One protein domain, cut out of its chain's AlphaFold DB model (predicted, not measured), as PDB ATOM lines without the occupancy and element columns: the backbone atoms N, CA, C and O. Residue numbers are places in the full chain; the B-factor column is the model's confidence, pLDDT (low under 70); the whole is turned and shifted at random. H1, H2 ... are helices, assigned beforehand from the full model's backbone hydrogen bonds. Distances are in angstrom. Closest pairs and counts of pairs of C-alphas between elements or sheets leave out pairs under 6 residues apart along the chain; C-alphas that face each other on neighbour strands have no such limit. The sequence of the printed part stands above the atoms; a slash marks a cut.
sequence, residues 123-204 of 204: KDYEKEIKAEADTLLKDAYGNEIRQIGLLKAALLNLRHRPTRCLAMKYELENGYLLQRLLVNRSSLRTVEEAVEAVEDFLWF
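AT A GLANCE: This is residues 123 to 204 of the 204 residues of an uncharacterized protein of Blautia sp. BCRC 81119 (UniProt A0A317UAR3). A helical hairpin of H1 and H2 has short H4 packed on one face of it, touching both arms, while H5 crosses H2 and H3 lies across the hairpin's open end. The printed part has 82 residues with five named helices, H1 to H5 in chain order, and no named strand; the class is all helix. It is compact, with a radius of gyration of the C-alphas of 11.5 A and spans of 33 by 23 by 19 A.

IN THESE COORDINATES: Find C-alpha 123 at (31.423, 49.995, -27.709); from there H1, residues 123 to 136, runs 20.1 A. H2, residues 143 to 156, covers 20.2 A, and H3, residues 161 to 174, 20.0 A. Next come H4, residues 177 to 183, and H5, residues 191 to 203, 18.3 A long and ending at C-alpha 203 (37.187, 50.370, -49.382).

HOW THE PARTS SIT: Start at the hub, H4. Its Leu 178 is in the closest C-alpha pair with Ile 129 of H1 and with Leu 151 of H2, each 6.8 A; the tilts, 34 and 32 degrees, are only just shallow. H1 and H2 touch, opposite ways at 3 degrees, a shallow tilt; their closest C-alphas, Glu 126 and Leu 156, are 6.2 A apart. H2, with residues 150 to 155 alone, touches H5 at a steep tilt of 68 degrees, only just short of about perpendicular; the C-alphas of Ala 154 and Val 195 come closest, 5.1 A. H5, with residues 199 to 203 alone, touches H3, closest at the C-alphas of Thr 163 and Glu 199, 6.3 A. H1 and H5 are apart. In the five helices every backbone O i to N i+4 pair is within hydrogen-bond range.

THE WHOLE: The farthest C-alphas, Gly 142 and Pro 162, are 32.7 A apart. The printed part has no cut and no long link. Look for pLDDT under 70 at residues 161, 184 to 187 and 204.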
ATOM      1  N   LYS A 123      32.074  50.934 -28.626       77.12
ATOM      2  CA  LYS A 123      31.423  49.995 -27.709       77.12
ATOM      3  C   LYS A 123      30.055  49.556 -28.226       77.12
ATOM      4  O   LYS A 123      29.717  48.383 -28.092       77.12
ATOM      5  N   ASP A 124      29.294  50.484 -28.796       77.62
ATOM      6  CA  ASP A 124      27.987  50.182 -29.377       77.62
ATOM      7  C   ASP A 124      28.159  49.365 -30.658       77.62
ATOM      8  O   ASP A 124      27.539  48.320 -30.779       77.62
ATOM      9  N   TYR A 125      29.112  49.726 -31.521       83.69
ATOM     10  CA  TYR A 125      29.503  48.910 -32.675       83.69
ATOM     11  C   TYR A 125      29.872  47.474 -32.278       83.69
ATOM     12  O   TYR A 125      29.324  46.517 -32.812       83.69
ATOM     13  N   GLU A 126      30.752  47.291 -31.287       87.69
ATOM     14  CA  GLU A 126      31.112  45.952 -30.810       87.69
ATOM     15  C   GLU A 126      29.904  45.175 -30.268       87.69
ATOM     16  O   GLU A 126      29.893  43.944 -30.318       87.69
ATOM     17  N   LYS A 127      28.914  45.873 -29.701       88.56
ATOM     18  CA  LYS A 127      27.684  45.271 -29.190       88.56
ATOM     19  C   LYS A 127      26.766  44.840 -30.334       88.56
ATOM     20  O   LYS A 127      26.281  43.714 -30.275       88.56
ATOM     21  N   GLU A 128      26.585  45.682 -31.351       89.88
ATOM     22  CA  GLU A 128      25.800  45.360 -32.550       89.88
ATOM     23  C   GLU A 128      26.398  44.152 -33.282       89.88
ATOM     24  O   GLU A 128      25.716  43.144 -33.443       89.88
ATOM     25  N   ILE A 129      27.709  44.154 -33.565       93.75
ATOM     26  CA  ILE A 129      28.383  43.020 -34.227       93.75
ATOM     27  C   ILE A 129      28.251  41.717 -33.423       93.75
ATOM     28  O   ILE A 129      28.095  40.633 -33.990       93.75
ATOM     29  N   LYS A 130      28.318  41.785 -32.085       94.81
ATOM     30  CA  LYS A 130      28.110  40.601 -31.236       94.81
ATOM     31  C   LYS A 130      26.668  40.105 -31.314       94.81
ATOM     32  O   LYS A 130      26.481  38.906 -31.492       94.81
ATOM     33  N   ALA A 131      25.689  41.001 -31.202       93.50
ATOM     34  CA  ALA A 131      24.270  40.658 -31.255       93.50
ATOM     35  C   ALA A 131      23.861  40.087 -32.623       93.50
ATOM     36  O   ALA A 131      23.110  39.111 -32.693       93.50
ATOM     37  N   GLU A 132      24.399  40.653 -33.702       92.94
ATOM     38  CA  GLU A 132      24.205  40.159 -35.060       92.94
ATOM     39  C   GLU A 132      24.784  38.748 -35.214       92.94
ATOM     40  O   GLU A 132      24.073  37.830 -35.626       92.94
ATOM     41  N   ALA A 133      26.037  38.533 -34.802       94.00
ATOM     42  CA  ALA A 133      26.660  37.214 -34.862       94.00
ATOM     43  C   ALA A 133      25.883  36.165 -34.055       94.00
ATOM     44  O   ALA A 133      25.683  35.050 -34.527       94.00
ATOM     45  N   ASP A 134      25.435  36.517 -32.849       94.50
ATOM     46  CA  ASP A 134      24.665  35.616 -31.989       94.50
ATOM     47  C   ASP A 134      23.292  35.281 -32.601       94.50
ATOM     48  O   ASP A 134      22.738  34.218 -32.329       94.50
ATOM     49  N   THR A 135      22.746  36.164 -33.442       93.94
ATOM     50  CA  THR A 135      21.526  35.901 -34.215       93.94
ATOM     51  C   THR A 135      21.805  34.946 -35.371       93.94
ATOM     52  O   THR A 135      21.127  33.930 -35.478       93.94
ATOM     53  N   LEU A 136      22.834  35.220 -36.178       92.06
ATOM     54  CA  LEU A 136      23.219  34.386 -37.326       92.06
ATOM     55  C   LEU A 136      23.615  32.963 -36.906       92.06
ATOM     56  O   LEU A 136      23.291  31.997 -37.587       92.06
ATOM     57  N   LEU A 137      24.273  32.813 -35.754       93.38
ATOM     58  CA  LEU A 137      24.709  31.513 -35.242       93.38
ATOM     59  C   LEU A 137      23.563  30.572 -34.845       93.38
ATOM     60  O   LEU A 137      23.816  29.376 -34.706       93.38
ATOM     61  N   LYS A 138      22.332  31.064 -34.646       92.31
ATOM     62  CA  LYS A 138      21.188  30.212 -34.269       92.31
ATOM     63  C   LYS A 138      20.801  29.232 -35.372       92.31
ATOM     64  O   LYS A 138      20.437  28.103 -35.061       92.31
ATOM     65  N   ASP A 139      20.923  29.673 -36.620       88.00
ATOM     66  CA  ASP A 139      20.481  28.935 -37.804       88.00
ATOM     67  C   ASP A 139      21.660  28.471 -38.680       88.00
ATOM     68  O   ASP A 139      21.458  27.857 -39.725       88.00
ATOM     69  N   ALA A 140      22.899  28.754 -38.260       87.81
ATOM     70  CA  ALA A 140      24.104  28.424 -39.012       87.81
ATOM     71  C   ALA A 140      24.520  26.958 -38.830       87.81
ATOM     72  O   ALA A 140      24.510  26.416 -37.722       87.81
ATOM     73  N   TYR A 141      25.012  26.341 -39.908       85.00
ATOM     74  CA  TYR A 141      25.502  24.961 -39.883       85.00
ATOM     75  C   TYR A 141      26.846  24.794 -40.600       85.00
ATOM     76  O   TYR A 141      27.179  25.481 -41.567       85.00
ATOM     77  N   GLY A 142      27.644  23.832 -40.128       86.00
ATOM     78  CA  GLY A 142      28.889  23.428 -40.781       86.00
ATOM     79  C   GLY A 142      29.887  24.577 -40.959       86.00
ATOM     80  O   GLY A 142      30.315  25.205 -39.991       86.00
ATOM     81  N   ASN A 143      30.290  24.834 -42.207       86.81
ATOM     82  CA  ASN A 143      31.312  25.835 -42.529       86.81
ATOM     83  C   ASN A 143      30.862  27.280 -42.246       86.81
ATOM     84  O   ASN A 143      31.704  28.151 -42.041       86.81
ATOM     85  N   GLU A 144      29.555  27.538 -42.206       87.62
ATOM     86  CA  GLU A 144      29.000  28.869 -41.959       87.62
ATOM     87  C   GLU A 144      29.307  29.359 -40.538       87.62
ATOM     88  O   GLU A 144      29.748  30.491 -40.356       87.62
ATOM     89  N   ILE A 145      29.222  28.469 -39.539       90.62
ATOM     90  CA  ILE A 145      29.594  28.761 -38.143       90.62
ATOM     91  C   ILE A 145      31.037  29.273 -38.066       90.62
ATOM     92  O   ILE A 145      31.333  30.257 -37.382       90.62
ATOM     93  N   ARG A 146      31.946  28.614 -38.796       90.31
ATOM     94  CA  ARG A 146      33.356  29.009 -38.848       90.31
ATOM     95  C   ARG A 146      33.515  30.386 -39.485       90.31
ATOM     96  O   ARG A 146      34.244  31.208 -38.938       90.31
ATOM     97  N   GLN A 147      32.850  30.647 -40.609       91.31
ATOM     98  CA  GLN A 147      32.943  31.938 -41.298       91.31
ATOM     99  C   GLN A 147      32.401  33.088 -40.444       91.31
ATOM    100  O   GLN A 147      33.078  34.108 -40.316       91.31
ATOM    101  N   ILE A 148      31.250  32.895 -39.789       93.62
ATOM    102  CA  ILE A 148      30.688  33.865 -38.840       93.62
ATOM    103  C   ILE A 148      31.699  34.155 -37.726       93.62
ATOM    104  O   ILE A 148      31.955  35.316 -37.407       93.62
ATOM    105  N   GLY A 149      32.318  33.114 -37.158       93.19
ATOM    106  CA  GLY A 149      33.335  33.259 -36.116       93.19
ATOM    107  C   GLY A 149      34.557  34.064 -36.566       93.19
ATOM    108  O   GLY A 149      35.000  34.957 -35.841       93.19
ATOM    109  N   LEU A 150      35.079  33.785 -37.765       94.25
ATOM    110  CA  LEU A 150      36.238  34.485 -38.328       94.25
ATOM    111  C   LEU A 150      35.932  35.958 -38.626       94.25
ATOM    112  O   LEU A 150      36.703  36.826 -38.222       94.25
ATOM    113  N   LEU A 151      34.796  36.255 -39.260       94.12
ATOM    114  CA  LEU A 151      34.396  37.631 -39.572       94.12
ATOM    115  C   LEU A 151      34.053  38.433 -38.313       94.12
ATOM    116  O   LEU A 151      34.491  39.573 -38.182       94.12
ATOM    117  N   LYS A 152      33.355  37.833 -37.337       95.62
ATOM    118  CA  LYS A 152      33.132  38.444 -36.015       95.62
ATOM    119  C   LYS A 152      34.468  38.799 -35.365       95.62
ATOM    120  O   LYS A 152      34.643  39.914 -34.878       95.62
ATOM    121  N   ALA A 153      35.421  37.867 -35.360       93.81
ATOM    122  CA  ALA A 153      36.744  38.109 -34.798       93.81
ATOM    123  C   ALA A 153      37.488  39.223 -35.547       93.81
ATOM    124  O   ALA A 153      38.061  40.092 -34.889       93.81
ATOM    125  N   ALA A 154      37.444  39.241 -36.880       94.06
ATOM    126  CA  ALA A 154      38.055  40.286 -37.697       94.06
ATOM    127  C   ALA A 154      37.459  41.669 -37.387       94.06
ATOM    128  O   ALA A 154      38.196  42.574 -36.999       94.06
ATOM    129  N   LEU A 155      36.130  41.811 -37.444       92.94
ATOM    130  CA  LEU A 155      35.411  43.069 -37.196       92.94
ATOM    131  C   LEU A 155      35.647  43.634 -35.789       92.94
ATOM    132  O   LEU A 155      35.745  44.852 -35.624       92.94
ATOM    133  N   LEU A 156      35.765  42.769 -34.776       91.44
ATOM    134  CA  LEU A 156      36.043  43.177 -33.395       91.44
ATOM    135  C   LEU A 156      37.524  43.527 -33.155       91.44
ATOM    136  O   LEU A 156      37.828  44.266 -32.216       91.44
ATOM    137  N   ASN A 157      38.439  43.026 -33.994       88.31
ATOM    138  CA  ASN A 157      39.889  43.176 -33.827       88.31
ATOM    139  C   ASN A 157      40.571  43.988 -34.941       88.31
ATOM    140  O   ASN A 157      41.796  43.925 -35.068       88.31
ATOM    141  N   LEU A 158      39.820  44.785 -35.711       85.31
ATOM    142  CA  LEU A 158      40.381  45.699 -36.710       85.31
ATOM    143  C   LEU A 158      41.418  46.636 -36.072       85.31
ATOM    144  O   LEU A 158      41.085  47.543 -35.301       85.31
ATOM    145  N   ARG A 159      42.696  46.400 -36.399       78.50
ATOM    146  CA  ARG A 159      43.834  47.191 -35.902       78.50
ATOM    147  C   ARG A 159      44.001  48.482 -36.690       78.50
ATOM    148  O   ARG A 159      44.322  49.514 -36.102       78.50
ATOM    149  N   HIS A 160      43.768  48.427 -38.003       77.00
ATOM    150  CA  HIS A 160      43.850  49.597 -38.860       77.00
ATOM    151  C   HIS A 160      42.673  50.535 -38.573       77.00
ATOM    152  O   HIS A 160      41.497  50.197 -38.731       77.00
ATOM    153  N   ARG A 161      42.999  51.725 -38.070       69.38
ATOM    154  CA  ARG A 161      42.014  52.658 -37.524       69.38
ATOM    155  C   ARG A 161      41.032  53.196 -38.576       69.38
ATOM    156  O   ARG A 161      39.843  53.182 -38.258       69.38
ATOM    157  N   PRO A 162      41.462  53.615 -39.781       71.69
ATOM    158  CA  PRO A 162      40.547  54.017 -40.849       71.69
ATOM    159  C   PRO A 162      39.540  52.923 -41.223       71.69
ATOM    160  O   PRO A 162      38.341  53.187 -41.256       71.69
ATOM    161  N   THR A 163      40.000  51.676 -41.387       79.81
ATOM    162  CA  THR A 163      39.132  50.521 -41.687       79.81
ATOM    163  C   THR A 163      38.049  50.350 -40.621       79.81
ATOM    164  O   THR A 163      36.873  50.183 -40.930       79.81
ATOM    165  N   ARG A 164      38.416  50.461 -39.341       82.19
ATOM    166  CA  ARG A 164      37.452  50.378 -38.236       82.19
ATOM    167  C   ARG A 164      36.416  51.507 -38.266       82.19
ATOM    168  O   ARG A 164      35.252  51.249 -37.982       82.19
ATOM    169  N   CYS A 165      36.813  52.736 -38.601       72.75
ATOM    170  CA  CYS A 165      35.872  53.858 -38.698       72.75
ATOM    171  C   CYS A 165      34.875  53.650 -39.845       72.75
ATOM    172  O   CYS A 165      33.684  53.898 -39.666       72.75
ATOM    173  N   LEU A 166      35.338  53.122 -40.982       78.25
ATOM    174  CA  LEU A 166      34.468  52.730 -42.094       78.25
ATOM    175  C   LEU A 166      33.479  51.638 -41.694       78.25
ATOM    176  O   LEU A 166      32.295  51.770 -41.983       78.25
ATOM    177  N   ALA A 167      33.937  50.604 -40.984       84.44
ATOM    178  CA  ALA A 167      33.070  49.536 -40.494       84.44
ATOM    179  C   ALA A 167      31.960  50.085 -39.581       84.44
ATOM    180  O   ALA A 167      30.788  49.769 -39.758       84.44
ATOM    181  N   MET A 168      32.324  50.969 -38.646       81.81
ATOM    182  CA  MET A 168      31.372  51.626 -37.746       81.81
ATOM    183  C   MET A 168      30.367  52.506 -38.497       81.81
ATOM    184  O   MET A 168      29.182  52.493 -38.172       81.81
ATOM    185  N   LYS A 169      30.828  53.258 -39.505       76.12
ATOM    186  CA  LYS A 169      29.965  54.081 -40.364       76.12
ATOM    187  C   LYS A 169      28.960  53.225 -41.115       76.12
ATOM    188  O   LYS A 169      27.769  53.517 -41.116       76.12
ATOM    189  N   TYR A 170      29.463  52.162 -41.732       82.94
ATOM    190  CA  TYR A 170      28.662  51.247 -42.518       82.94
ATOM    191  C   TYR A 170      27.570  50.614 -41.660       82.94
ATOM    192  O   TYR A 170      26.407  50.630 -42.059       82.94
ATOM    193  N   GLU A 171      27.936  50.106 -40.479       84.00
ATOM    194  CA  GLU A 171      26.995  49.491 -39.540       84.00
ATOM    195  C   GLU A 171      25.916  50.481 -39.098       84.00
ATOM    196  O   GLU A 171      24.740  50.143 -39.058       84.00
ATOM    197  N   LEU A 172      26.287  51.734 -38.840       75.12
ATOM    198  CA  LEU A 172      25.325  52.772 -38.489       75.12
ATOM    199  C   LEU A 172      24.349  53.097 -39.635       75.12
ATOM    200  O   LEU A 172      23.163  53.306 -39.390       75.12
ATOM    201  N   GLU A 173      24.849  53.205 -40.864       74.94
ATOM    202  CA  GLU A 173      24.053  53.630 -42.022       74.94
ATOM    203  C   GLU A 173      23.177  52.504 -42.585       74.94
ATOM    204  O   GLU A 173      22.070  52.759 -43.058       74.94
ATOM    205  N   ASN A 174      23.670  51.267 -42.551       80.06
ATOM    206  CA  ASN A 174      23.065  50.139 -43.259       80.06
ATOM    207  C   ASN A 174      22.612  49.008 -42.334       80.06
ATOM    208  O   ASN A 174      21.738  48.233 -42.732       80.06
ATOM    209  N   GLY A 175      23.224  48.895 -41.152       83.25
ATOM    210  CA  GLY A 175      23.152  47.713 -40.300       83.25
ATOM    211  C   GLY A 175      23.677  46.447 -40.977       83.25
ATOM    212  O   GLY A 175      23.911  46.392 -42.194       83.25
ATOM    213  N   TYR A 176      23.781  45.391 -40.180       87.88
ATOM    214  CA  TYR A 176      23.986  44.027 -40.661       87.88
ATOM    215  C   TYR A 176      25.280  43.839 -41.480       87.88
ATOM    216  O   TYR A 176      25.296  43.152 -42.512       87.88
ATOM    217  N   LEU A 177      26.371  44.508 -41.087       90.88
ATOM    218  CA  LEU A 177      27.658  44.434 -41.783       90.88
ATOM    219  C   LEU A 177      28.171  42.993 -41.853       90.88
ATOM    220  O   LEU A 177      28.649  42.565 -42.908       90.88
ATOM    221  N   LEU A 178      28.058  42.230 -40.762       91.12
ATOM    222  CA  LEU A 178      28.546  40.853 -40.711       91.12
ATOM    223  C   LEU A 178      27.787  39.957 -41.700       91.12
ATOM    224  O   LEU A 178      28.410  39.203 -42.449       91.12
ATOM    225  N   GLN A 179      26.462  40.081 -41.761       89.69
ATOM    226  CA  GLN A 179      25.615  39.359 -42.705       89.69
ATOM    227  C   GLN A 179      25.984  39.696 -44.152       89.69
ATOM    228  O   GLN A 179      26.093  38.803 -44.992       89.69
ATOM    229  N   ARG A 180      26.228  40.972 -44.463       89.88
ATOM    230  CA  ARG A 180      26.604  41.382 -45.824       89.88
ATOM    231  C   ARG A 180      27.985  40.888 -46.246       89.88
ATOM    232  O   ARG A 180      28.186  40.596 -47.426       89.88
ATOM    233  N   LEU A 181      28.918  40.758 -45.307       89.88
ATOM    234  CA  LEU A 181      30.227  40.156 -45.567       89.88
ATOM    235  C   LEU A 181      30.118  38.655 -45.870       89.88
ATOM    236  O   LEU A 181      30.850  38.160 -46.726       89.88
ATOM    237  N   LEU A 182      29.182  37.948 -45.227       86.88
ATOM    238  CA  LEU A 182      28.934  36.520 -45.470       86.88
ATOM    239  C   LEU A 182      28.364  36.249 -46.868       86.88
ATOM    240  O   LEU A 182      28.799  35.313 -47.531       86.88
ATOM    241  N   VAL A 183      27.434  37.082 -47.347       79.38
ATOM    242  CA  VAL A 183      26.800  36.904 -48.672       79.38
ATOM    243  C   VAL A 183      27.813  37.011 -49.819       79.38
ATOM    244  O   VAL A 183      27.654  36.367 -50.854       79.38
ATOM    245  N   ASN A 184      28.873  37.801 -49.645       63.00
ATOM    246  CA  ASN A 184      29.790  38.162 -50.726       63.00
ATOM    247  C   ASN A 184      31.062  37.301 -50.814       63.00
ATOM    248  O   ASN A 184      31.943  37.629 -51.615       63.00
ATOM    249  N   ARG A 185      31.228  36.244 -49.999       65.62
ATOM    250  CA  ARG A 185      32.536  35.572 -49.870       65.62
ATOM    251  C   ARG A 185      32.465  34.049 -49.785       65.62
ATOM    252  O   ARG A 185      31.692  33.468 -49.035       65.62
ATOM    253  N   SER A 186      33.375  33.395 -50.510       57.31
ATOM    254  CA  SER A 186      33.602  31.952 -50.437       57.31
ATOM    255  C   SER A 186      34.858  31.619 -49.620       57.31
ATOM    256  O   SER A 186      35.962  32.016 -49.975       57.31
ATOM    257  N   SER A 187      34.662  30.833 -48.555       69.38
ATOM    258  CA  SER A 187      35.667  30.092 -47.771       69.38
ATOM    259  C   SER A 187      36.815  30.893 -47.139       69.38
ATOM    260  O   SER A 187      37.965  30.762 -47.547       69.38
ATOM    261  N   LEU A 188      36.514  31.614 -46.060       83.81
ATOM    262  CA  LEU A 188      37.529  32.136 -45.138       83.81
ATOM    263  C   LEU A 188      38.106  31.005 -44.275       83.81
ATOM    264  O   LEU A 188      37.361  30.183 -43.726       83.81
ATOM    265  N   ARG A 189      39.430  30.956 -44.142       85.31
ATOM    266  CA  ARG A 189      40.163  29.950 -43.361       85.31
ATOM    267  C   ARG A 189      40.827  30.552 -42.131       85.31
ATOM    268  O   ARG A 189      40.914  29.846 -41.121       85.31
ATOM    269  N   THR A 190      41.248  31.812 -42.190       89.75
ATOM    270  CA  THR A 190      41.955  32.504 -41.098       89.75
ATOM    271  C   THR A 190      41.298  33.837 -40.732       89.75
ATOM    272  O   THR A 190      40.389  34.312 -41.414       89.75
ATOM    273  N   VAL A 191      41.720  34.425 -39.606       87.31
ATOM    274  CA  VAL A 191      41.243  35.754 -39.185       87.31
ATOM    275  C   VAL A 191      41.868  36.832 -40.068       87.31
ATOM    276  O   VAL A 191      41.220  37.827 -40.355       87.31
ATOM    277  N   GLU A 192      43.094  36.619 -40.536       88.94
ATOM    278  CA  GLU A 192      43.809  37.515 -41.442       88.94
ATOM    279  C   GLU A 192      43.087  37.630 -42.789       88.94
ATOM    280  O   GLU A 192      42.771  38.738 -43.205       88.94
ATOM    281  N   GLU A 193      42.702  36.501 -43.397       90.31
ATOM    282  CA  GLU A 193      41.879  36.489 -44.619       90.31
ATOM    283  C   GLU A 193      40.531  37.195 -44.396       90.31
ATOM    284  O   GLU A 193      40.006  37.867 -45.281       90.31
ATOM    285  N   ALA A 194      39.956  37.062 -43.197       89.94
ATOM    286  CA  ALA A 194      38.719  37.747 -42.841       89.94
ATOM    287  C   ALA A 194      38.918  39.266 -42.675       89.94
ATOM    288  O   ALA A 194      38.019  40.028 -43.022       89.94
ATOM    289  N   VAL A 195      40.074  39.720 -42.177       90.19
ATOM    290  CA  VAL A 195      40.423  41.149 -42.109       90.19
ATOM    291  C   VAL A 195      40.611  41.720 -43.512       90.19
ATOM    292  O   VAL A 195      40.023  42.757 -43.804       90.19
ATOM    293  N   GLU A 196      41.346  41.030 -44.386       89.50
ATOM    294  CA  GLU A 196      41.512  41.432 -45.790       89.50
ATOM    295  C   GLU A 196      40.154  41.528 -46.496       89.50
ATOM    296  O   GLU A 196      39.847  42.529 -47.136       89.50
ATOM    297  N   ALA A 197      39.271  40.545 -46.287       89.00
ATOM    298  CA  ALA A 197      37.931  40.562 -46.866       89.00
ATOM    299  C   ALA A 197      37.072  41.745 -46.382       89.00
ATOM    300  O   ALA A 197      36.275  42.276 -47.160       89.00
ATOM    301  N   VAL A 198      37.214  42.140 -45.110       90.25
ATOM    302  CA  VAL A 198      36.560  43.330 -44.544       90.25
ATOM    303  C   VAL A 198      37.129  44.602 -45.163       90.25
ATOM    304  O   VAL A 198      36.368  45.504 -45.503       90.25
ATOM    305  N   GLU A 199      38.449  44.688 -45.319       88.19
ATOM    306  CA  GLU A 199      39.100  45.836 -45.948       88.19
ATOM    307  C   GLU A 199      38.651  45.994 -47.399       88.19
ATOM    308  O   GLU A 199      38.147  47.058 -47.761       88.19
ATOM    309  N   ASP A 200      38.703  44.926 -48.189       88.25
ATOM    310  CA  ASP A 200      38.232  44.940 -49.572       88.25
ATOM    311  C   ASP A 200      36.777  45.406 -49.678       88.25
ATOM    312  O   ASP A 200      36.451  46.212 -50.541       88.25
ATOM    313  N   PHE A 201      35.903  44.929 -48.787       89.06
ATOM    314  CA  PHE A 201      34.484  45.290 -48.792       89.06
ATOM    315  C   PHE A 201      34.217  46.753 -48.411       89.06
ATOM    316  O   PHE A 201      33.279  47.363 -48.910       89.06
ATOM    317  N   LEU A 202      34.987  47.314 -47.479       84.06
ATOM    318  CA  LEU A 202      34.743  48.671 -46.982       84.06
ATOM    319  C   LEU A 202      35.364  49.746 -47.874       84.06
ATOM    320  O   LEU A 202      34.883  50.883 -47.905       84.06
ATOM    321  N   TRP A 203      36.452  49.414 -48.563       77.31
ATOM    322  CA  TRP A 203      37.187  50.370 -49.382       77.31
ATOM    323  C   TRP A 203      36.695  50.425 -50.838       77.31
ATOM    324  O   TRP A 203      36.746  51.521 -51.425       77.31
ATOM    325  N   PHE A 204      36.140  49.330 -51.377       68.06
ATOM    326  CA  PHE A 204      35.638  49.210 -52.755       68.06
ATOM    327  C   PHE A 204      34.117  49.069 -52.831       68.06
ATOM    328  O   PHE A 204      33.528  49.853 -53.612       68.06
TER     329      PHE A 204